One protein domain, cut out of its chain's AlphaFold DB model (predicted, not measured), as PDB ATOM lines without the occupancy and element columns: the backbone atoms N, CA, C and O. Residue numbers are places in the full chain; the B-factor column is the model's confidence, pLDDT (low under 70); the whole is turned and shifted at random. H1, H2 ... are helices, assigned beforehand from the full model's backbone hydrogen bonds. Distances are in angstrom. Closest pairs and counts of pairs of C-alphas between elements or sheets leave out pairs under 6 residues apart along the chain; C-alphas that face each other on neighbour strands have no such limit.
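AT A GLANCE: This is residues 95 to 184 of the 277 residues of an uncharacterized protein of Methanosarcinales archaeon ANME-2c ERB4 (UniProt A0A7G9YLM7). What shape is this? Three long helices form a loose zigzag, H2 between H1 and H3. Residues 95 to 103 of H1 and 172 to 184 of H3 stick out. How large is it? The 90 printed residues, all helix in class, are loose, with a radius of gyration of the C-alphas of 16.4 A and spans of 49 by 32 by 17 A.

HOW THE PARTS SIT: Which helices touch? H1, residues 95 to 118, and H2, residues 124 to 148, form a hairpin, opposite ways at a shallow tilt of 34 degrees, only just short of steep. With residues 108 to 115 and 130 to 138 alone they touch, the closest C-alphas, Gly 115 and Ala 130, 7.1 A apart. And the third? H3, residues 154 to 184, is near H2, with 17 pairs of C-alphas within 10 A, and apart from H1. Are the backbones bonded? Every O i to N i+4 pair is within hydrogen-bond range in H1 and H3, and 19 of 21 in H2.

IN THESE COORDINATES: Where does H1 begin? C-alpha 95 is at (533.163, 604.754, 516.244); H1 spans 34.6 A. And the others? H2 spans 37.5 A and H3 44.5 A, to C-alpha 184 at (553.994, 582.332, 471.810).

THE WHOLE: Any cut? The printed part has no cut, and both links are tight. Where is confidence low? 44 residues are under 70, among them 139 to 157.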
ATOM      1  N   VAL A  95     533.445 603.563 517.048       66.06
ATOM      2  CA  VAL A  95     533.163 604.754 516.244       66.06
ATOM      3  C   VAL A  95     534.392 605.280 515.490       66.06
ATOM      4  O   VAL A  95     534.274 605.639 514.323       66.06
ATOM      5  N   GLY A  96     535.570 605.331 516.113       63.97
ATOM      6  CA  GLY A  96     536.816 605.814 515.510       63.97
ATOM      7  C   GLY A  96     537.342 604.893 514.408       63.97
ATOM      8  O   GLY A  96     537.771 605.379 513.358       63.97
ATOM      9  N   LEU A  97     537.241 603.573 514.597       61.97
ATOM     10  CA  LEU A  97     537.592 602.596 513.562       61.97
ATOM     11  C   LEU A  97     536.644 602.700 512.359       61.97
ATOM     12  O   LEU A  97     537.090 602.727 511.210       61.97
ATOM     13  N   LEU A  98     535.341 602.824 512.622       68.00
ATOM     14  CA  LEU A  98     534.323 602.988 511.589       68.00
ATOM     15  C   LEU A  98     534.502 604.309 510.822       68.00
ATOM     16  O   LEU A  98     534.424 604.322 509.593       68.00
ATOM     17  N   LEU A  99     534.834 605.405 511.514       69.69
ATOM     18  CA  LEU A  99     535.126 606.696 510.885       69.69
ATOM     19  C   LEU A  99     536.363 606.617 509.978       69.69
ATOM     20  O   LEU A  99     536.334 607.102 508.846       69.69
ATOM     21  N   ALA A 100     537.435 605.972 510.444       63.94
ATOM     22  CA  ALA A 100     538.655 605.783 509.664       63.94
ATOM     23  C   ALA A 100     538.403 604.935 508.404       63.94
ATOM     24  O   ALA A 100     538.850 605.300 507.314       63.94
ATOM     25  N   ALA A 101     537.630 603.852 508.523       67.81
ATOM     26  CA  ALA A 101     537.249 603.012 507.391       67.81
ATOM     27  C   ALA A 101     536.431 603.787 506.341       67.81
ATOM     28  O   ALA A 101     536.699 603.675 505.143       67.81
ATOM     29  N   ILE A 102     535.483 604.627 506.775       74.12
ATOM     30  CA  ILE A 102     534.688 605.479 505.877       74.12
ATOM     31  C   ILE A 102     535.579 606.471 505.125       74.12
ATOM     32  O   ILE A 102     535.439 606.619 503.912       74.12
ATOM     33  N   VAL A 103     536.521 607.127 505.810       75.88
ATOM     34  CA  VAL A 103     537.444 608.081 505.173       75.88
ATOM     35  C   VAL A 103     538.289 607.393 504.100       75.88
ATOM     36  O   VAL A 103     538.432 607.922 502.998       75.88
ATOM     37  N   ILE A 104     538.794 606.188 504.376       73.75
ATOM     38  CA  ILE A 104     539.565 605.401 503.405       73.75
ATOM     39  C   ILE A 104     538.705 605.037 502.189       73.75
ATOM     40  O   ILE A 104     539.142 605.237 501.056       73.75
ATOM     41  N   LEU A 105     537.475 604.560 502.401       74.69
ATOM     42  CA  LEU A 105     536.555 604.215 501.313       74.69
ATOM     43  C   LEU A 105     536.193 605.428 500.449       74.69
ATOM     44  O   LEU A 105     536.109 605.300 499.229       74.69
ATOM     45  N   LEU A 106     536.032 606.609 501.052       78.12
ATOM     46  CA  LEU A 106     535.773 607.849 500.321       78.12
ATOM     47  C   LEU A 106     536.969 608.269 499.463       78.12
ATOM     48  O   LEU A 106     536.780 608.622 498.301       78.12
ATOM     49  N   ILE A 107     538.194 608.181 499.990       76.31
ATOM     50  CA  ILE A 107     539.416 608.465 499.221       76.31
ATOM     51  C   ILE A 107     539.547 607.483 498.050       76.31
ATOM     52  O   ILE A 107     539.840 607.890 496.924       76.31
ATOM     53  N   PHE A 108     539.281 606.198 498.290       72.62
ATOM     54  CA  PHE A 108     539.353 605.162 497.260       72.62
ATOM     55  C   PHE A 108     538.289 605.358 496.172       72.62
ATOM     56  O   PHE A 108     538.598 605.326 494.980       72.62
ATOM     57  N   GLY A 109     537.044 605.638 496.571       76.81
ATOM     58  CA  GLY A 109     535.952 605.958 495.655       76.81
ATOM     59  C   GLY A 109     536.234 607.216 494.835       76.81
ATOM     60  O   GLY A 109     535.967 607.240 493.636       76.81
ATOM     61  N   TRP A 110     536.851 608.232 495.446       79.50
ATOM     62  CA  TRP A 110     537.257 609.457 494.760       79.50
ATOM     63  C   TRP A 110     538.346 609.195 493.711       79.50
ATOM     64  O   TRP A 110     538.253 609.694 492.589       79.50
ATOM     65  N   LEU A 111     539.362 608.389 494.034       70.25
ATOM     66  CA  LEU A 111     540.416 607.991 493.093       70.25
ATOM     67  C   LEU A 111     539.853 607.207 491.899       70.25
ATOM     68  O   LEU A 111     540.190 607.514 490.755       70.25
ATOM     69  N   ILE A 112     538.949 606.251 492.146       72.31
ATOM     70  CA  ILE A 112     538.249 605.511 491.083       72.31
ATOM     71  C   ILE A 112     537.403 606.463 490.234       72.31
ATOM     72  O   ILE A 112     537.413 606.364 489.009       72.31
ATOM     73  N   TYR A 113     536.704 607.412 490.859       80.94
ATOM     74  CA  TYR A 113     535.883 608.394 490.155       80.94
ATOM     75  C   TYR A 113     536.714 609.314 489.249       80.94
ATOM     76  O   TYR A 113     536.321 609.553 488.107       80.94
ATOM     77  N   ILE A 114     537.879 609.792 489.707       75.50
ATOM     78  CA  ILE A 114     538.806 610.564 488.861       75.50
ATOM     79  C   ILE A 114     539.281 609.711 487.681       75.50
ATOM     80  O   ILE A 114     539.230 610.183 486.545       75.50
ATOM     81  N   GLY A 115     539.688 608.463 487.931       66.94
ATOM     82  CA  GLY A 115     540.130 607.545 486.879       66.94
ATOM     83  C   GLY A 115     539.039 607.264 485.842       66.94
ATOM     84  O   GLY A 115     539.284 607.350 484.644       66.94
ATOM     85  N   ALA A 116     537.806 607.021 486.289       69.38
ATOM     86  CA  ALA A 116     536.660 606.782 485.412       69.38
ATOM     87  C   ALA A 116     536.227 608.034 484.629       69.38
ATOM     88  O   ALA A 116     535.696 607.927 483.524       69.38
ATOM     89  N   LYS A 117     536.425 609.232 485.193       76.25
ATOM     90  CA  LYS A 117     536.085 610.497 484.530       76.25
ATOM     91  C   LYS A 117     537.121 610.905 483.480       76.25
ATOM     92  O   LYS A 117     536.740 611.557 482.507       76.25
ATOM     93  N   ALA A 118     538.393 610.559 483.689       71.06
ATOM     94  CA  ALA A 118     539.483 610.889 482.776       71.06
ATOM     95  C   ALA A 118     539.375 610.122 481.447       71.06
ATOM     96  O   ALA A 118     539.429 610.750 480.393       71.06
ATOM     97  N   ASP A 119     539.095 608.816 481.490       63.09
ATOM     98  CA  ASP A 119     539.037 607.973 480.292       63.09
ATOM     99  C   ASP A 119     537.624 607.440 480.037       63.09
ATOM    100  O   ASP A 119     537.201 606.400 480.534       63.09
ATOM    101  N   LYS A 120     536.860 608.148 479.196       64.06
ATOM    102  CA  LYS A 120     535.509 607.719 478.771       64.06
ATOM    103  C   LYS A 120     535.508 606.542 477.782       64.06
ATOM    104  O   LYS A 120     534.440 606.099 477.364       64.06
ATOM    105  N   LYS A 121     536.682 606.042 477.387       56.78
ATOM    106  CA  LYS A 121     536.865 604.857 476.539       56.78
ATOM    107  C   LYS A 121     537.871 603.925 477.208       56.78
ATOM    108  O   LYS A 121     539.028 603.872 476.820       56.78
ATOM    109  N   LEU A 122     537.423 603.231 478.249       53.62
ATOM    110  CA  LEU A 122     538.255 602.293 478.996       53.62
ATOM    111  C   LEU A 122     538.322 600.954 478.269       53.62
ATOM    112  O   LEU A 122     537.386 600.152 478.312       53.62
ATOM    113  N   ASP A 123     539.458 600.704 477.629       64.88
ATOM    114  CA  ASP A 123     539.812 599.370 477.176       64.88
ATOM    115  C   ASP A 123     539.994 598.456 478.407       64.88
ATOM    116  O   ASP A 123     540.545 598.870 479.435       64.88
ATOM    117  N   LYS A 124     539.523 597.198 478.359       63.88
ATOM    118  CA  LYS A 124     539.438 596.300 479.544       63.88
ATOM    119  C   LYS A 124     540.781 596.109 480.272       63.88
ATOM    120  O   LYS A 124     540.801 595.694 481.434       63.88
ATOM    121  N   GLY A 125     541.901 596.359 479.593       57.41
ATOM    122  CA  GLY A 125     543.250 596.286 480.151       57.41
ATOM    123  C   GLY A 125     543.629 597.457 481.062       57.41
ATOM    124  O   GLY A 125     544.377 597.252 482.019       57.41
ATOM    125  N   GLU A 126     543.106 598.658 480.816       63.25
ATOM    126  CA  GLU A 126     543.490 599.870 481.555       63.25
ATOM    127  C   GLU A 126     542.767 599.989 482.897       63.25
ATOM    128  O   GLU A 126     543.399 600.329 483.899       63.25
ATOM    129  N   MET A 127     541.505 599.544 482.979       68.62
ATOM    130  CA  MET A 127     540.783 599.430 484.259       68.62
ATOM    131  C   MET A 127     541.544 598.570 485.279       68.62
ATOM    132  O   MET A 127     541.607 598.915 486.457       68.62
ATOM    133  N   ARG A 128     542.176 597.471 484.842       70.56
ATOM    134  CA  ARG A 128     542.948 596.596 485.743       70.56
ATOM    135  C   ARG A 128     544.206 597.281 486.280       70.56
ATOM    136  O   ARG A 128     544.561 597.068 487.436       70.56
ATOM    137  N   LYS A 129     544.858 598.120 485.466       66.25
ATOM    138  CA  LYS A 129     546.043 598.887 485.882       66.25
ATOM    139  C   LYS A 129     545.678 599.976 486.888       66.25
ATOM    140  O   LYS A 129     546.383 600.127 487.881       66.25
ATOM    141  N   ALA A 130     544.565 600.680 486.671       69.75
ATOM    142  CA  ALA A 130     544.082 601.706 487.594       69.75
ATOM    143  C   ALA A 130     543.715 601.112 488.963       69.75
ATOM    144  O   ALA A 130     544.170 601.611 489.990       69.75
ATOM    145  N   ILE A 131     542.980 599.992 488.978       70.50
ATOM    146  CA  ILE A 131     542.613 599.287 490.215       70.50
ATOM    147  C   ILE A 131     543.871 598.833 490.975       70.50
ATOM    148  O   ILE A 131     544.002 599.094 492.172       70.50
ATOM    149  N   ALA A 132     544.842 598.223 490.286       67.62
ATOM    150  CA  ALA A 132     546.106 597.821 490.904       67.62
ATOM    151  C   ALA A 132     546.893 599.022 491.463       67.62
ATOM    152  O   ALA A 132     547.403 598.957 492.579       67.62
ATOM    153  N   GLY A 133     546.937 600.139 490.730       70.62
ATOM    154  CA  GLY A 133     547.579 601.376 491.179       70.62
ATOM    155  C   GLY A 133     546.944 601.949 492.446       70.62
ATOM    156  O   GLY A 133     547.660 602.321 493.375       70.62
ATOM    157  N   THR A 134     545.610 601.948 492.537       71.94
ATOM    158  CA  THR A 134     544.908 602.405 493.746       71.94
ATOM    159  C   THR A 134     545.193 601.526 494.960       71.94
ATOM    160  O   THR A 134     545.363 602.060 496.055       71.94
ATOM    161  N   PHE A 135     545.342 600.207 494.780       72.12
ATOM    162  CA  PHE A 135     545.758 599.321 495.868       72.12
ATOM    163  C   PHE A 135     547.165 599.655 496.355       72.12
ATOM    164  O   PHE A 135     547.357 599.824 497.554       72.12
ATOM    165  N   VAL A 136     548.134 599.819 495.449       69.62
ATOM    166  CA  VAL A 136     549.515 600.159 495.828       69.62
ATOM    167  C   VAL A 136     549.560 601.466 496.623       69.62
ATOM    168  O   VAL A 136     550.142 601.496 497.702       69.62
ATOM    169  N   VAL A 137     548.889 602.520 496.145       72.19
ATOM    170  CA  VAL A 137     548.848 603.820 496.837       72.19
ATOM    171  C   VAL A 137     548.139 603.718 498.190       72.19
ATOM    172  O   VAL A 137     548.655 604.220 499.189       72.19
ATOM    173  N   GLY A 138     546.989 603.037 498.252       72.69
ATOM    174  CA  GLY A 138     546.247 602.832 499.498       72.69
ATOM    175  C   GLY A 138     547.059 602.066 500.545       72.69
ATOM    176  O   GLY A 138     547.113 602.467 501.707       72.69
ATOM    177  N   PHE A 139     547.763 601.013 500.127       68.62
ATOM    178  CA  PHE A 139     548.621 600.223 501.008       68.62
ATOM    179  C   PHE A 139     549.884 600.987 501.441       68.62
ATOM    180  O   PHE A 139     550.229 600.957 502.620       68.62
ATOM    181  N   SER A 140     550.528 601.757 500.554       67.88
ATOM    182  CA  SER A 140     551.649 602.634 500.935       67.88
ATOM    183  C   SER A 140     551.239 603.695 501.963       67.88
ATOM    184  O   SER A 140     551.987 603.956 502.904       67.88
ATOM    185  N   MET A 141     550.040 604.268 501.834       68.44
ATOM    186  CA  MET A 141     549.506 605.225 502.808       68.44
ATOM    187  C   MET A 141     549.285 604.572 504.182       68.44
ATOM    188  O   MET A 141     549.664 605.146 505.203       68.44
ATOM    189  N   LEU A 142     548.735 603.351 504.220       69.00
ATOM    190  CA  LEU A 142     548.573 602.575 505.457       69.00
ATOM    191  C   LEU A 142     549.919 602.235 506.112       69.00
ATOM    192  O   LEU A 142     550.038 602.321 507.331       69.00
ATOM    193  N   MET A 143     550.946 601.916 505.320       66.19
ATOM    194  CA  MET A 143     552.299 601.671 505.830       66.19
ATOM    195  C   MET A 143     552.890 602.916 506.509       66.19
ATOM    196  O   MET A 143     553.454 602.814 507.596       66.19
ATOM    197  N   ILE A 144     552.723 604.098 505.910       69.44
ATOM    198  CA  ILE A 144     553.193 605.367 506.489       69.44
ATOM    199  C   ILE A 144     552.448 605.680 507.794       69.44
ATOM    200  O   ILE A 144     553.067 606.112 508.765       69.44
ATOM    201  N   LEU A 145     551.134 605.435 507.838       67.31
ATOM    202  CA  LEU A 145     550.333 605.596 509.055       67.31
ATOM    203  C   LEU A 145     550.771 604.613 510.151       67.31
ATOM    204  O   LEU A 145     550.918 605.030 511.295       67.31
ATOM    205  N   SER A 146     551.065 603.357 509.805       65.56
ATOM    206  CA  SER A 146     551.571 602.357 510.755       65.56
ATOM    207  C   SER A 146     552.871 602.815 511.433       65.56
ATOM    208  O   SER A 146     552.959 602.808 512.659       65.56
ATOM    209  N   ILE A 147     553.831 603.331 510.652       65.69
ATOM    210  CA  ILE A 147     555.104 603.861 511.172       65.69
ATOM    211  C   ILE A 147     554.875 605.079 512.078       65.69
ATOM    212  O   ILE A 147     555.535 605.223 513.103       65.69
ATOM    213  N   LYS A 148     553.960 605.984 511.707       69.06
ATOM    214  CA  LYS A 148     553.761 607.240 512.448       69.06
ATOM    215  C   LYS A 148     552.989 607.085 513.755       69.06
ATOM    216  O   LYS A 148     553.199 607.893 514.656       69.06
ATOM    217  N   TYR A 149     552.080 606.118 513.830       68.00
ATOM    218  CA  TYR A 149     551.225 605.892 514.997       68.00
ATOM    219  C   TYR A 149     551.758 604.806 515.941       68.00
ATOM    220  O   TYR A 149     551.069 604.467 516.898       68.00
ATOM    221  N   ASP A 150     552.962 604.283 515.681       63.88
ATOM    222  CA  ASP A 150     553.597 603.206 516.450       63.88
ATOM    223  C   ASP A 150     552.640 602.028 516.706       63.88
ATOM    224  O   ASP A 150     552.641 601.391 517.757       63.88
ATOM    225  N   ILE A 151     551.811 601.710 515.701       59.28
ATOM    226  CA  ILE A 151     551.002 600.483 515.662       59.28
ATOM    227  C   ILE A 151     551.935 599.338 515.238       59.28
ATOM    228  O   ILE A 151     551.667 598.562 514.324       59.28
ATOM    229  N   ALA A 152     553.099 599.265 515.877       54.12
ATOM    230  CA  ALA A 152     554.095 598.231 515.700       54.12
ATOM    231  C   ALA A 152     553.707 597.012 516.542       54.12
ATOM    232  O   ALA A 152     554.507 596.479 517.307       54.12
ATOM    233  N   ASP A 153     552.465 596.546 516.404       62.03
ATOM    234  CA  ASP A 153     552.197 595.166 516.766       62.03
ATOM    235  C   ASP A 153     552.786 594.310 515.639       62.03
ATOM    236  O   ASP A 153     552.323 594.335 514.490       62.03
ATOM    237  N   ASN A 154     553.886 593.618 515.949       62.78
ATOM    238  CA  ASN A 154     554.710 592.869 514.993       62.78
ATOM    239  C   ASN A 154     553.868 591.917 514.130       62.78
ATOM    240  O   ASN A 154     554.219 591.623 512.985       62.78
ATOM    241  N   ASN A 155     552.729 591.470 514.658       68.69
ATOM    242  CA  ASN A 155     551.809 590.575 513.980       68.69
ATOM    243  C   ASN A 155     551.067 591.251 512.809       68.69
ATOM    244  O   ASN A 155     551.015 590.695 511.712       68.69
ATOM    245  N   ILE A 156     550.561 592.479 512.991       66.25
ATOM    246  CA  ILE A 156     549.802 593.204 511.954       66.25
ATOM    247  C   ILE A 156     550.725 593.584 510.793       66.25
ATOM    248  O   ILE A 156     550.393 593.363 509.629       66.25
ATOM    249  N   THR A 157     551.920 594.090 511.107       64.75
ATOM    250  CA  THR A 157     552.915 594.454 510.089       64.75
ATOM    251  C   THR A 157     553.390 593.226 509.305       64.75
ATOM    252  O   THR A 157     553.537 593.290 508.085       64.75
ATOM    253  N   THR A 158     553.560 592.079 509.969       72.50
ATOM    254  CA  THR A 158     553.955 590.828 509.301       72.50
ATOM    255  C   THR A 158     552.854 590.302 508.378       72.50
ATOM    256  O   THR A 158     553.132 589.998 507.217       72.50
ATOM    257  N   MET A 159     551.600 590.249 508.845       71.12
ATOM    258  CA  MET A 159     550.459 589.858 508.003       71.12
ATOM    259  C   MET A 159     550.291 590.797 506.800       71.12
ATOM    260  O   MET A 159     549.977 590.349 505.697       71.12
ATOM    261  N   TYR A 160     550.570 592.089 506.981       70.88
ATOM    262  CA  TYR A 160     550.558 593.083 505.910       70.88
ATOM    263  C   TYR A 160     551.634 592.825 504.845       70.88
ATOM    264  O   TYR A 160     551.316 592.774 503.656       70.88
ATOM    265  N   VAL A 161     552.895 592.618 505.248       72.81
ATOM    266  CA  VAL A 161     553.989 592.317 504.307       72.81
ATOM    267  C   VAL A 161     553.698 591.028 503.534       72.81
ATOM    268  O   VAL A 161     553.951 590.965 502.330       72.81
ATOM    269  N   GLN A 162     553.100 590.027 504.185       75.56
ATOM    270  CA  GLN A 162     552.677 588.788 503.529       75.56
ATOM    271  C   GLN A 162     551.571 589.024 502.494       75.56
ATOM    272  O   GLN A 162     551.706 588.572 501.356       75.56
ATOM    273  N   LEU A 163     550.512 589.765 502.838       78.62
ATOM    274  CA  LEU A 163     549.421 590.071 501.907       78.62
ATOM    275  C   LEU A 163     549.921 590.871 500.694       78.62
ATOM    276  O   LEU A 163     549.611 590.525 499.553       78.62
ATOM    277  N   ALA A 164     550.735 591.903 500.929       74.56
ATOM    278  CA  ALA A 164     551.346 592.690 499.863       74.56
ATOM    279  C   ALA A 164     552.243 591.817 498.970       74.56
ATOM    280  O   ALA A 164     552.159 591.898 497.744       74.56
ATOM    281  N   GLY A 165     553.039 590.926 499.572       78.38
ATOM    282  CA  GLY A 165     553.859 589.951 498.856       78.38
ATOM    283  C   GLY A 165     553.037 589.037 497.944       78.38
ATOM    284  O   GLY A 165     553.403 588.853 496.785       78.38
ATOM    285  N   ILE A 166     551.894 588.527 498.419       79.12
ATOM    286  CA  ILE A 166     550.983 587.684 497.626       79.12
ATOM    287  C   ILE A 166     550.414 588.459 496.432       79.12
ATOM    288  O   ILE A 166     550.434 587.953 495.310       79.12
ATOM    289  N   VAL A 167     549.941 589.691 496.641       77.94
ATOM    290  CA  VAL A 167     549.375 590.520 495.562       77.94
ATOM    291  C   VAL A 167     550.431 590.838 494.503       77.94
ATOM    292  O   VAL A 167     550.168 590.706 493.306       77.94
ATOM    293  N   VAL A 168     551.642 591.212 494.927       76.81
ATOM    294  CA  VAL A 168     552.765 591.498 494.025       76.81
ATOM    295  C   VAL A 168     553.177 590.242 493.252       76.81
ATOM    296  O   VAL A 168     553.312 590.299 492.029       76.81
ATOM    297  N   ALA A 169     553.314 589.099 493.929       77.94
ATOM    298  CA  ALA A 169     553.638 587.824 493.294       77.94
ATOM    299  C   ALA A 169     552.570 587.408 492.272       77.94
ATOM    300  O   ALA A 169     552.911 587.001 491.163       77.94
ATOM    301  N   PHE A 170     551.285 587.574 492.598       81.38
ATOM    302  CA  PHE A 170     550.189 587.281 491.678       81.38
ATOM    303  C   PHE A 170     550.197 588.216 490.464       81.38
ATOM    304  O   PHE A 170     550.059 587.755 489.332       81.38
ATOM    305  N   TYR A 171     550.420 589.519 490.670       78.81
ATOM    306  CA  TYR A 171     550.498 590.497 489.584       78.81
ATOM    307  C   TYR A 171     551.640 590.185 488.608       78.81
ATOM    308  O   TYR A 171     551.422 590.113 487.395       78.81
ATOM    309  N   PHE A 172     552.853 589.960 489.121       79.25
ATOM    310  CA  PHE A 172     553.999 589.630 488.274       79.25
ATOM    311  C   PHE A 172     553.887 588.232 487.665       79.25
ATOM    312  O   PHE A 172     554.251 588.063 486.504       79.25
ATOM    313  N   GLY A 173     553.317 587.262 488.385       80.69
ATOM    314  CA  GLY A 173     553.023 585.931 487.859       80.69
ATOM    315  C   GLY A 173     552.051 585.982 486.680       80.69
ATOM    316  O   GLY A 173     552.353 585.464 485.607       80.69
ATOM    317  N   ALA A 174     550.931 586.692 486.827       76.25
ATOM    318  CA  ALA A 174     549.957 586.879 485.754       76.25
ATOM    319  C   ALA A 174     550.561 587.621 484.552       76.25
ATOM    320  O   ALA A 174     550.330 587.238 483.405       76.25
ATOM    321  N   ARG A 175     551.379 588.655 484.795       77.94
ATOM    322  CA  ARG A 175     552.064 589.392 483.724       77.94
ATOM    323  C   ARG A 175     553.089 588.528 482.990       77.94
ATOM    324  O   ARG A 175     553.166 588.620 481.771       77.94
ATOM    325  N   ALA A 176     553.846 587.693 483.699       77.69
ATOM    326  CA  ALA A 176     554.812 586.780 483.093       77.69
ATOM    327  C   ALA A 176     554.120 585.735 482.205       77.69
ATOM    328  O   ALA A 176     554.588 585.463 481.102       77.69
ATOM    329  N   VAL A 177     552.978 585.197 482.644       73.75
ATOM    330  CA  VAL A 177     552.167 584.276 481.831       73.75
ATOM    331  C   VAL A 177     551.611 584.982 480.595       73.75
ATOM    332  O   VAL A 177     551.745 584.460 479.493       73.75
ATOM    333  N   ALA A 178     551.049 586.183 480.750       72.31
ATOM    334  CA  ALA A 178     550.519 586.949 479.623       72.31
ATOM    335  C   ALA A 178     551.610 587.322 478.603       72.31
ATOM    336  O   ALA A 178     551.372 587.244 477.403       72.31
ATOM    337  N   ALA A 179     552.811 587.683 479.069       71.25
ATOM    338  CA  ALA A 179     553.951 587.962 478.199       71.25
ATOM    339  C   ALA A 179     554.380 586.710 477.420       71.25
ATOM    340  O   ALA A 179     554.492 586.770 476.201       71.25
ATOM    341  N   LYS A 180     554.503 585.559 478.093       73.62
ATOM    342  CA  LYS A 180     554.801 584.282 477.428       73.62
ATOM    343  C   LYS A 180     553.733 583.879 476.412       73.62
ATOM    344  O   LYS A 180     554.068 583.373 475.351       73.62
ATOM    345  N   GLN A 181     552.455 584.108 476.713       69.81
ATOM    346  CA  GLN A 181     551.367 583.845 475.769       69.81
ATOM    347  C   GLN A 181     551.410 584.789 474.565       69.81
ATOM    348  O   GLN A 181     551.170 584.341 473.451       69.81
ATOM    349  N   ALA A 182     551.739 586.067 474.763       69.38
ATOM    350  CA  ALA A 182     551.899 587.025 473.673       69.38
ATOM    351  C   ALA A 182     553.108 586.692 472.780       69.38
ATOM    352  O   ALA A 182     552.993 586.749 471.559       69.38
ATOM    353  N   GLU A 183     554.237 586.288 473.368       70.00
ATOM    354  CA  GLU A 183     555.412 585.808 472.628       70.00
ATOM    355  C   GLU A 183     555.097 584.525 471.848       70.00
ATOM    356  O   GLU A 183     555.384 584.441 470.657       70.00
ATOM    357  N   ALA A 184     554.425 583.558 472.476       69.62
ATOM    358  CA  ALA A 184     553.994 582.332 471.810       69.62
ATOM    359  C   ALA A 184     552.938 582.590 470.718       69.62
ATOM    360  O   ALA A 184     552.933 581.913 469.692       69.62
TER     361      ALA A 184